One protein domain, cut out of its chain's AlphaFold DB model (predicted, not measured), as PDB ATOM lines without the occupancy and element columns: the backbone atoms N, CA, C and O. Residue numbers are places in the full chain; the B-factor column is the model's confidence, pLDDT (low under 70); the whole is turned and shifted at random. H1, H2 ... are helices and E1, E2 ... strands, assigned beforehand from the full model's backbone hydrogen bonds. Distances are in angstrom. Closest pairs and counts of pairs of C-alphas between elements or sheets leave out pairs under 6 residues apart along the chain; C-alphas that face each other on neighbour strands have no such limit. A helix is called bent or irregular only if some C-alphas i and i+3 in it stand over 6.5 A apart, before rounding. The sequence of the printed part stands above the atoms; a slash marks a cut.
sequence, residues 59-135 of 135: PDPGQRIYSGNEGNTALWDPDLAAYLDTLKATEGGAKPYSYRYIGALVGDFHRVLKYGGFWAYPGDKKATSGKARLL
ATOM      1  N   PRO A  59      -2.940  44.850   0.954       97.25
ATOM      2  CA  PRO A  59      -3.279  43.574   0.340       97.25
ATOM      3  C   PRO A  59      -2.658  42.388   1.092       97.25
ATOM      4  O   PRO A  59      -1.504  42.464   1.518       97.25
ATOM      5  N   ASP A  60      -3.409  41.289   1.201       94.25
ATOM      6  CA  ASP A  60      -2.974  40.028   1.811       94.25
ATOM      7  C   ASP A  60      -3.383  38.824   0.921       94.25
ATOM      8  O   ASP A  60      -4.581  38.579   0.756       94.25
ATOM      9  N   PRO A  61      -2.430  38.104   0.290       92.56
ATOM     10  CA  PRO A  61      -1.000  38.388   0.307       92.56
ATOM     11  C   PRO A  61      -0.664  39.661  -0.486       92.56
ATOM     12  O   PRO A  61      -1.195  39.921  -1.567       92.56
ATOM     13  N   GLY A  62       0.267  40.446   0.050       94.75
ATOM     14  CA  GLY A  62       0.818  41.618  -0.622       94.75
ATOM     15  C   GLY A  62       1.775  41.272  -1.761       94.75
ATOM     16  O   GLY A  62       2.238  40.138  -1.911       94.75
ATOM     17  N   GLN A  63       2.149  42.277  -2.551       96.31
ATOM     18  CA  GLN A  63       3.268  42.148  -3.475       96.31
ATOM     19  C   GLN A  63       4.561  41.867  -2.704       96.31
ATOM     20  O   GLN A  63       4.804  42.394  -1.617       96.31
ATOM     21  N   ARG A  64       5.437  41.061  -3.308       95.62
ATOM     22  CA  ARG A  64       6.764  40.745  -2.772       95.62
ATOM     23  C   ARG A  64       7.704  41.930  -2.981       95.62
ATOM     24  O   ARG A  64       8.565  41.896  -3.856       95.62
ATOM     25  N   ILE A  65       7.484  43.002  -2.225       96.81
ATOM     26  CA  ILE A  65       8.259  44.245  -2.262       96.81
ATOM     27  C   ILE A  65       8.894  44.477  -0.897       96.81
ATOM     28  O   ILE A  65       8.259  44.275   0.137       96.81
ATOM     29  N   TYR A  66      10.132  44.955  -0.899       96.56
ATOM     30  CA  TYR A  66      10.739  45.525   0.294       96.56
ATOM     31  C   TYR A  66      11.406  46.863  -0.010       96.56
ATOM     32  O   TYR A  66      11.726  47.188  -1.159       96.56
ATOM     33  N   SER A  67      11.567  47.661   1.038       96.88
ATOM     34  CA  SER A  67      12.053  49.029   0.955       96.88
ATOM     35  C   SER A  67      12.917  49.380   2.152       96.88
ATOM     36  O   SER A  67      12.588  49.015   3.274       96.88
ATOM     37  N   GLY A  68      13.997  50.115   1.925       95.31
ATOM     38  CA  GLY A  68      14.914  50.568   2.965       95.31
ATOM     39  C   GLY A  68      16.209  51.059   2.334       95.31
ATOM     40  O   GLY A  68      16.457  50.793   1.165       95.31
ATOM     41  N   ASN A  69      17.040  51.781   3.081       95.12
ATOM     42  CA  ASN A  69      18.321  52.249   2.554       95.12
ATOM     43  C   ASN A  69      19.395  51.154   2.642       95.12
ATOM     44  O   ASN A  69      20.141  51.113   3.621       95.12
ATOM     45  N   GLU A  70      19.517  50.307   1.618       94.06
ATOM     46  CA  GLU A  70      20.547  49.251   1.594       94.06
ATOM     47  C   GLU A  70      21.997  49.769   1.621       94.06
ATOM     48  O   GLU A  70      22.914  49.026   1.960       94.06
ATOM     49  N   GLY A  71      22.231  51.064   1.372       92.56
ATOM     50  CA  GLY A  71      23.551  51.668   1.592       92.56
ATOM     51  C   GLY A  71      24.037  51.560   3.046       92.56
ATOM     52  O   GLY A  71      25.232  51.673   3.307       92.56
ATOM     53  N   ASN A  72      23.124  51.302   3.990       92.62
ATOM     54  CA  ASN A  72      23.428  51.127   5.405       92.62
ATOM     55  C   ASN A  72      23.462  49.656   5.853       92.62
ATOM     56  O   ASN A  72      23.681  49.418   7.036       92.62
ATOM     57  N   THR A  73      23.282  48.669   4.967       91.38
ATOM     58  CA  THR A  73      23.154  47.255   5.373       91.38
ATOM     59  C   THR A  73      24.363  46.741   6.163       91.38
ATOM     60  O   THR A  73      24.187  46.010   7.128       91.38
ATOM     61  N   ALA A  74      25.581  47.208   5.865       90.62
ATOM     62  CA  ALA A  74      26.786  46.865   6.639       90.62
ATOM     63  C   ALA A  74      26.798  47.418   8.087       90.62
ATOM     64  O   ALA A  74      27.620  47.017   8.918       90.62
ATOM     65  N   LEU A  75      25.926  48.384   8.385       91.25
ATOM     66  CA  LEU A  75      25.746  48.990   9.707       91.25
ATOM     67  C   LEU A  75      24.530  48.432  10.452       91.25
ATOM     68  O   LEU A  75      24.365  48.747  11.633       91.25
ATOM     69  N   TRP A  76      23.682  47.666   9.768       92.50
ATOM     70  CA  TRP A  76      22.500  47.042  10.344       92.50
ATOM     71  C   TRP A  76      22.860  45.799  11.149       92.50
ATOM     72  O   TRP A  76      24.001  45.328  11.145       92.50
ATOM     73  N   ASP A  77      21.863  45.304  11.873       91.75
ATOM     74  CA  ASP A  77      21.950  44.035  12.571       91.75
ATOM     75  C   ASP A  77      22.273  42.885  11.583       91.75
ATOM     76  O   ASP A  77      21.668  42.839  10.502       91.75
ATOM     77  N   PRO A  78      23.222  41.983  11.903       93.69
ATOM     78  CA  PRO A  78      23.607  40.886  11.016       93.69
ATOM     79  C   PRO A  78      22.447  39.967  10.622       93.69
ATOM     80  O   PRO A  78      22.407  39.521   9.475       93.69
ATOM     81  N   ASP A  79      21.486  39.729  11.518       94.56
ATOM     82  CA  ASP A  79      20.343  38.858  11.236       94.56
ATOM     83  C   ASP A  79      19.396  39.525  10.233       94.56
ATOM     84  O   ASP A  79      18.869  38.875   9.328       94.56
ATOM     85  N   LEU A  80      19.233  40.850  10.329       93.31
ATOM     86  CA  LEU A  80      18.481  41.618   9.338       93.31
ATOM     87  C   LEU A  80      19.176  41.603   7.972       93.31
ATOM     88  O   LEU A  80      18.504  41.448   6.953       93.31
ATOM     89  N   ALA A  81      20.501  41.759   7.932       93.25
ATOM     90  CA  ALA A  81      21.256  41.681   6.684       93.25
ATOM     91  C   ALA A  81      21.107  40.296   6.030       93.25
ATOM     92  O   ALA A  81      20.738  40.217   4.857       93.25
ATOM     93  N   ALA A  82      21.273  39.222   6.808       94.88
ATOM     94  CA  ALA A  82      21.089  37.850   6.340       94.88
ATOM     95  C   ALA A  82      19.657  37.597   5.841       94.88
ATOM     96  O   ALA A  82      19.466  36.982   4.792       94.88
ATOM     97  N   TYR A  83      18.639  38.117   6.536       94.88
ATOM     98  CA  TYR A  83      17.253  38.029   6.081       94.88
ATOM     99  C   TYR A  83      17.052  38.694   4.713       94.88
ATOM    100  O   TYR A  83      16.422  38.104   3.836       94.88
ATOM    101  N   LEU A  84      17.612  39.886   4.488       94.38
ATOM    102  CA  LEU A  84      17.500  40.566   3.193       94.38
ATOM    103  C   LEU A  84      18.159  39.779   2.057       94.38
ATOM    104  O   LEU A  84      17.645  39.802   0.937       94.38
ATOM    105  N   ASP A  85      19.236  39.046   2.334       93.81
ATOM    106  CA  ASP A  85      19.859  38.163   1.348       93.81
ATOM    107  C   ASP A  85      18.915  37.018   0.944       93.81
ATOM    108  O   ASP A  85      18.797  36.709  -0.245       93.81
ATOM    109  N   THR A  86      18.125  36.477   1.882       94.19
ATOM    110  CA  THR A  86      17.094  35.471   1.552       94.19
ATOM    111  C   THR A  86      16.003  36.013   0.624       94.19
ATOM    112  O   THR A  86      15.466  35.275  -0.200       94.19
ATOM    113  N   LEU A  87      15.690  37.312   0.696       94.44
ATOM    114  CA  LEU A  87      14.679  37.938  -0.165       94.44
ATOM    115  C   LEU A  87      15.159  38.124  -1.606       94.44
ATOM    116  O   LEU A  87      14.337  38.198  -2.526       94.44
ATOM    117  N   LYS A  88      16.478  38.215  -1.790       93.31
ATOM    118  CA  LYS A  88      17.150  38.358  -3.088       93.31
ATOM    119  C   LYS A  88      17.434  37.007  -3.745       93.31
ATOM    120  O   LYS A  88      17.672  36.972  -4.950       93.31
ATOM    121  N   ALA A  89      17.405  35.920  -2.974       91.38
ATOM    122  CA  ALA A  89      17.706  34.582  -3.455       91.38
ATOM    123  C   ALA A  89      16.749  34.144  -4.576       91.38
ATOM    124  O   ALA A  89      15.533  34.344  -4.512       91.38
ATOM    125  N   THR A  90      17.324  33.526  -5.607       90.88
ATOM    126  CA  THR A  90      16.608  32.985  -6.775       90.88
ATOM    127  C   THR A  90      16.741  31.466  -6.898       90.88
ATOM    128  O   THR A  90      16.267  30.863  -7.865       90.88
ATOM    129  N   GLU A  91      17.386  30.836  -5.914       85.69
ATOM    130  CA  GLU A  91      17.596  29.395  -5.860       85.69
ATOM    131  C   GLU A  91      16.261  28.638  -5.907       85.69
ATOM    132  O   GLU A  91      15.229  29.104  -5.417       85.69
ATOM    133  N   GLY A  92      16.254  27.476  -6.565       83.19
ATOM    134  CA  GLY A  92      15.044  26.663  -6.721       83.19
ATOM    135  C   GLY A  92      13.935  27.303  -7.570       83.19
ATOM    136  O   GLY A  92      12.800  26.841  -7.527       83.19
ATOM    137  N   GLY A  93      14.233  28.365  -8.332       83.38
ATOM    138  CA  GLY A  93      13.244  29.078  -9.149       83.38
ATOM    139  C   GLY A  93      12.372  30.053  -8.353       83.38
ATOM    140  O   GLY A  93      11.363  30.542  -8.868       83.38
ATOM    141  N   ALA A  94      12.743  30.355  -7.103       85.12
ATOM    142  CA  ALA A  94      12.047  31.347  -6.303       85.12
ATOM    143  C   ALA A  94      12.128  32.726  -6.973       85.12
ATOM    144  O   ALA A  94      13.201  33.235  -7.295       85.12
ATOM    145  N   LYS A  95      10.974  33.371  -7.171       91.56
ATOM    146  CA  LYS A  95      10.949  34.767  -7.621       91.56
ATOM    147  C   LYS A  95      11.527  35.652  -6.505       91.56
ATOM    148  O   LYS A  95      11.010  35.566  -5.395       91.56
ATOM    149  N   PRO A  96      12.533  36.501  -6.744       95.19
ATOM    150  CA  PRO A  96      13.060  37.379  -5.705       95.19
ATOM    151  C   PRO A  96      12.051  38.485  -5.372       95.19
ATOM    152  O   PRO A  96      11.170  38.817  -6.177       95.19
ATOM    153  N   TYR A  97      12.174  39.076  -4.186       96.50
ATOM    154  CA  TYR A  97      11.422  40.284  -3.862       96.50
ATOM    155  C   TYR A  97      11.931  41.463  -4.703       96.50
ATOM    156  O   TYR A  97      13.120  41.613  -4.972       96.50
ATOM    157  N   SER A  98      11.016  42.341  -5.099       96.81
ATOM    158  CA  SER A  98      11.361  43.604  -5.744       96.81
ATOM    159  C   SER A  98      11.821  44.625  -4.709       96.81
ATOM    160  O   SER A  98      11.052  45.021  -3.835       96.81
ATOM    161  N   TYR A  99      13.049  45.114  -4.852       97.00
ATOM    162  CA  TYR A  99      13.539  46.248  -4.074       97.00
ATOM    163  C   TYR A  99      12.994  47.570  -4.625       97.00
ATOM    164  O   TYR A  99      13.079  47.840  -5.829       97.00
ATOM    165  N   ARG A 100      12.417  48.410  -3.762       97.31
ATOM    166  CA  ARG A 100      11.960  49.767  -4.101       97.31
ATOM    167  C   ARG A 100      12.263  50.699  -2.943       97.31
ATOM    168  O   ARG A 100      11.792  50.450  -1.845       97.31
ATOM    169  N   TYR A 101      12.969  51.797  -3.174       97.25
ATOM    170  CA  TYR A 101      13.240  52.785  -2.133       97.25
ATOM    171  C   TYR A 101      13.194  54.190  -2.728       97.25
ATOM    172  O   TYR A 101      13.993  54.518  -3.601       97.25
ATOM    173  N   ILE A 102      12.217  54.988  -2.290       96.56
ATOM    174  CA  ILE A 102      12.065  56.390  -2.706       96.56
ATOM    175  C   ILE A 102      12.964  57.283  -1.844       96.56
ATOM    176  O   ILE A 102      13.483  58.286  -2.323       96.56
ATOM    177  N   GLY A 103      13.149  56.932  -0.566       94.81
ATOM    178  CA  GLY A 103      13.881  57.757   0.398       94.81
ATOM    179  C   GLY A 103      13.026  58.839   1.056       94.81
ATOM    180  O   GLY A 103      13.525  59.609   1.875       94.81
ATOM    181  N   ALA A 104      11.728  58.861   0.750       95.19
ATOM    182  CA  ALA A 104      10.735  59.712   1.386       95.19
ATOM    183  C   ALA A 104       9.730  58.825   2.130       95.19
ATOM    184  O   ALA A 104       8.952  58.115   1.493       95.19
ATOM    185  N   LEU A 105       9.729  58.903   3.470       94.88
ATOM    186  CA  LEU A 105       8.912  58.062   4.361       94.88
ATOM    187  C   LEU A 105       7.464  57.927   3.878       94.88
ATOM    188  O   LEU A 105       6.966  56.816   3.741       94.88
ATOM    189  N   VAL A 106       6.807  59.051   3.586       97.25
ATOM    190  CA  VAL A 106       5.394  59.066   3.182       97.25
ATOM    191  C   VAL A 106       5.178  58.330   1.857       97.25
ATOM    192  O   VAL A 106       4.218  57.580   1.728       97.25
ATOM    193  N   GLY A 107       6.080  58.490   0.885       97.44
ATOM    194  CA  GLY A 107       5.974  57.813  -0.410       97.44
ATOM    195  C   GLY A 107       6.223  56.308  -0.310       97.44
ATOM    196  O   GLY A 107       5.479  55.516  -0.889       97.44
ATOM    197  N   ASP A 108       7.245  55.901   0.447       97.31
ATOM    198  CA  ASP A 108       7.531  54.482   0.670       97.31
ATOM    199  C   ASP A 108       6.411  53.797   1.469       97.31
ATOM    200  O   ASP A 108       5.965  52.715   1.085       97.31
ATOM    201  N   PHE A 109       5.898  54.452   2.517       97.00
ATOM    202  CA  PHE A 109       4.772  53.961   3.312       97.00
ATOM    203  C   PHE A 109       3.486  53.847   2.488       97.00
ATOM    204  O   PHE A 109       2.835  52.807   2.515       97.00
ATOM    205  N   HIS A 110       3.143  54.875   1.707       97.69
ATOM    206  CA  HIS A 110       1.953  54.859   0.857       97.69
ATOM    207  C   HIS A 110       1.987  53.707  -0.159       97.69
ATOM    208  O   HIS A 110       0.988  53.016  -0.356       97.69
ATOM    209  N   ARG A 111       3.159  53.434  -0.753       97.06
ATOM    210  CA  ARG A 111       3.345  52.288  -1.654       97.06
ATOM    211  C   ARG A 111       3.109  50.957  -0.936       97.06
ATOM    212  O   ARG A 111       2.421  50.103  -1.488       97.06
ATOM    213  N   VAL A 112       3.656  50.779   0.269       96.88
ATOM    214  CA  VAL A 112       3.403  49.576   1.086       96.88
ATOM    215  C   VAL A 112       1.914  49.450   1.407       96.88
ATOM    216  O   VAL A 112       1.359  48.361   1.297       96.88
ATOM    217  N   LEU A 113       1.241  50.558   1.723       96.69
ATOM    218  CA  LEU A 113      -0.184  50.557   2.039       96.69
ATOM    219  C   LEU A 113      -1.058  50.146   0.841       96.69
ATOM    220  O   LEU A 113      -2.047  49.448   1.033       96.69
ATOM    221  N   LYS A 114      -0.681  50.530  -0.388       96.56
ATOM    222  CA  LYS A 114      -1.411  50.179  -1.621       96.56
ATOM    223  C   LYS A 114      -1.099  48.790  -2.170       96.56
ATOM    224  O   LYS A 114      -1.989  48.132  -2.698       96.56
ATOM    225  N   TYR A 115       0.159  48.362  -2.108       97.38
ATOM    226  CA  TYR A 115       0.612  47.165  -2.825       97.38
ATOM    227  C   TYR A 115       1.048  46.027  -1.906       97.38
ATOM    228  O   TYR A 115       1.232  44.911  -2.381       97.38
ATOM    229  N   GLY A 116       1.208  46.280  -0.609       96.94
ATOM    230  CA  GLY A 116       1.801  45.336   0.327       96.94
ATOM    231  C   GLY A 116       3.327  45.301   0.250       96.94
ATOM    232  O   GLY A 116       3.970  46.139  -0.391       96.94
ATOM    233  N   GLY A 117       3.907  44.329   0.950       96.19
ATOM    234  CA  GLY A 117       5.341  44.280   1.220       96.19
ATOM    235  C   GLY A 117       5.693  44.989   2.527       96.19
ATOM    236  O   GLY A 117       4.841  45.145   3.400       96.19
ATOM    237  N   PHE A 118       6.947  45.414   2.679       95.69
ATOM    238  CA  PHE A 118       7.389  46.096   3.897       95.69
ATOM    239  C   PHE A 118       8.397  47.221   3.636       95.69
ATOM    240  O   PHE A 118       9.068  47.276   2.602       95.69
ATOM    241  N   TRP A 119       8.505  48.128   4.605       95.69
ATOM    242  CA  TRP A 119       9.501  49.194   4.648       95.69
ATOM    243  C   TRP A 119      10.292  49.104   5.951       95.69
ATOM    244  O   TRP A 119       9.711  48.900   7.016       95.69
ATOM    245  N   ALA A 120      11.610  49.247   5.859       93.62
ATOM    246  CA  ALA A 120      12.541  49.093   6.961       93.62
ATOM    247  C   ALA A 120      13.371  50.368   7.152       93.62
ATOM    248  O   ALA A 120      13.996  50.884   6.221       93.62
ATOM    249  N   TYR A 121      13.410  50.838   8.398       93.88
ATOM    250  CA  TYR A 121      14.295  51.909   8.855       93.88
ATOM    251  C   TYR A 121      14.859  51.542  10.232       93.88
ATOM    252  O   TYR A 121      14.502  52.162  11.239       93.88
ATOM    253  N   PRO A 122      15.664  50.467  10.296       92.75
ATOM    254  CA  PRO A 122      16.132  49.907  11.555       92.75
ATOM    255  C   PRO A 122      17.086  50.869  12.271       92.75
ATOM    256  O   PRO A 122      17.592  51.837  11.690       92.75
ATOM    257  N   GLY A 123      17.351  50.570  13.542       89.31
ATOM    258  CA  GLY A 123      18.536  51.090  14.206       89.31
ATOM    259  C   GLY A 123      19.805  50.620  13.499       89.31
ATOM    260  O   GLY A 123      19.846  49.544  12.905       89.31
ATOM    261  N   ASP A 124      20.841  51.444  13.560       87.31
ATOM    262  CA  ASP A 124      22.177  51.084  13.100       87.31
ATOM    263  C   ASP A 124      23.212  51.382  14.195       87.31
ATOM    264  O   ASP A 124      22.887  51.939  15.248       87.31
ATOM    265  N   LYS A 125      24.477  51.016  13.962       81.12
ATOM    266  CA  LYS A 125      25.576  51.237  14.925       81.12
ATOM    267  C   LYS A 125      25.734  52.697  15.385       81.12
ATOM    268  O   LYS A 125      26.319  52.929  16.439       81.12
ATOM    269  N   LYS A 126      25.270  53.679  14.601       81.94
ATOM    270  CA  LYS A 126      25.339  55.117  14.916       81.94
ATOM    271  C   LYS A 126      24.035  55.633  15.529       81.94
ATOM    272  O   LYS A 126      24.076  56.477  16.417       81.94
ATOM    273  N   ALA A 127      22.894  55.143  15.056       85.94
ATOM    274  CA  ALA A 127      21.557  55.485  15.526       85.94
ATOM    275  C   ALA A 127      20.879  54.229  16.088       85.94
ATOM    276  O   ALA A 127      20.028  53.620  15.442       85.94
ATOM    277  N   THR A 128      21.260  53.843  17.307       86.94
ATOM    278  CA  THR A 128      20.850  52.569  17.925       86.94
ATOM    279  C   THR A 128      19.342  52.449  18.148       86.94
ATOM    280  O   THR A 128      18.805  51.348  18.117       86.94
ATOM    281  N   SER A 129      18.633  53.570  18.304       87.00
ATOM    282  CA  SER A 129      17.169  53.631  18.418       87.00
ATOM    283  C   SER A 129      16.442  53.843  17.083       87.00
ATOM    284  O   SER A 129      15.249  54.139  17.076       87.00
ATOM    285  N   GLY A 130      17.147  53.774  15.950       88.69
ATOM    286  CA  GLY A 130      16.624  54.207  14.654       88.69
ATOM    287  C   GLY A 130      16.547  55.732  14.522       88.69
ATOM    288  O   GLY A 130      16.864  56.490  15.440       88.69
ATOM    289  N   LYS A 131      16.146  56.192  13.332       87.25
ATOM    290  CA  LYS A 131      16.059  57.627  12.989       87.25
ATOM    291  C   LYS A 131      14.627  58.159  12.932       87.25
ATOM    292  O   LYS A 131      14.424  59.372  13.001       87.25
ATOM    293  N   ALA A 132      13.635  57.285  12.758       87.62
ATOM    294  CA  ALA A 132      12.236  57.692  12.790       87.62
ATOM    295  C   ALA A 132      11.879  58.191  14.198       87.62
ATOM    296  O   ALA A 132      12.316  57.627  15.199       87.62
ATOM    297  N   ARG A 133      11.104  59.275  14.274       88.25
ATOM    298  CA  ARG A 133      10.653  59.835  15.551       88.25
ATOM    299  C   ARG A 133       9.340  59.180  15.947       88.25
ATOM    300  O   ARG A 133       8.429  59.117  15.125       88.25
ATOM    301  N   LEU A 134       9.258  58.741  17.197       86.56
ATOM    302  CA  LEU A 134       7.992  58.372  17.816       86.56
ATOM    303  C   LEU A 134       7.183  59.648  18.095       86.56
ATOM    304  O   LEU A 134       7.771  60.670  18.468       86.56
ATOM    305  N   LEU A 135       5.871  59.579  17.863       71.06
ATOM    306  CA  LEU A 135       4.913  60.631  18.213       71.06
ATOM    307  C   LEU A 135       4.549  60.549  19.696       71.06
ATOM    308  O   LEU A 135       4.379  59.408  20.182       71.06
TER     309      LEU A 135
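Overview. This is residues 59 to 135 of the 135 residues of a protein of Raphidocelis subcapitata (UniProt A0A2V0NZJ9). A short strand, E1, runs through the middle of a domain made largely of loops, between two short stretches of other loops that pair with it, residues 98 to 99 and 118 to 119. The helix H3 lies to one side of E1, and the short H1 and the longer H2 lie toward the opposite side. The printed part has 77 residues, with one named strand and three named helices in the order E1, H1, H2, H3; under half of the residues are in named elements, and by these it is mostly helix. The whole is compact, with a radius of gyration of the C-alphas of 13.2 A and spans of 38 by 28 by 18 A.

Arrangement. E1, residues 65 to 67, pairs with no named strand, but residues 65 to 66 pair with residues 98 to 99, parallel, and residues 66 to 67 with residues 118 to 119, parallel. H1, residues 70 to 75, and H2, residues 78 to 88, are close but not clearly touching: their closest C-alphas, those of Thr 73 and Ala 81, are 6.0 A apart. Their lines stand at a shallow tilt of 31 degrees, opposite ways. H3, residues 105 to 115, touches no helix. The closest C-alphas of E1 and H3, those of Ser 67 and Asp 108, are 7.1 A apart. E1 and H2 are apart, and so are H1 and H3. In H2 and H3 each O i to N i+4 pair is within hydrogen-bond range; in H1 0 of 2 are, beside 2 of 3 O i to N i+3 pairs.

Along the chain. E1 begins at C-alpha 65, (8.259, 44.245, -2.262), and is 6.9 A long from first to last C-alpha. H1, 9.6 A, is irregular: C-alphas 71 and 74 are 7.7 A apart. H2 measures 15.7 A and H3 15.5 A, the latter ending at C-alpha 115, (0.612, 47.165, -2.825).

Size, cuts and confidence. The C-alphas of Gly 92 and Leu 135, the two farthest apart, are 43.3 A apart. The printed part has no cut. The link from H2 to H3, residues 89 to 104, is long, and residues 116 to 135 hold no named element. The mean pLDDT of the printed part is 92.7, and no printed residue is under 70.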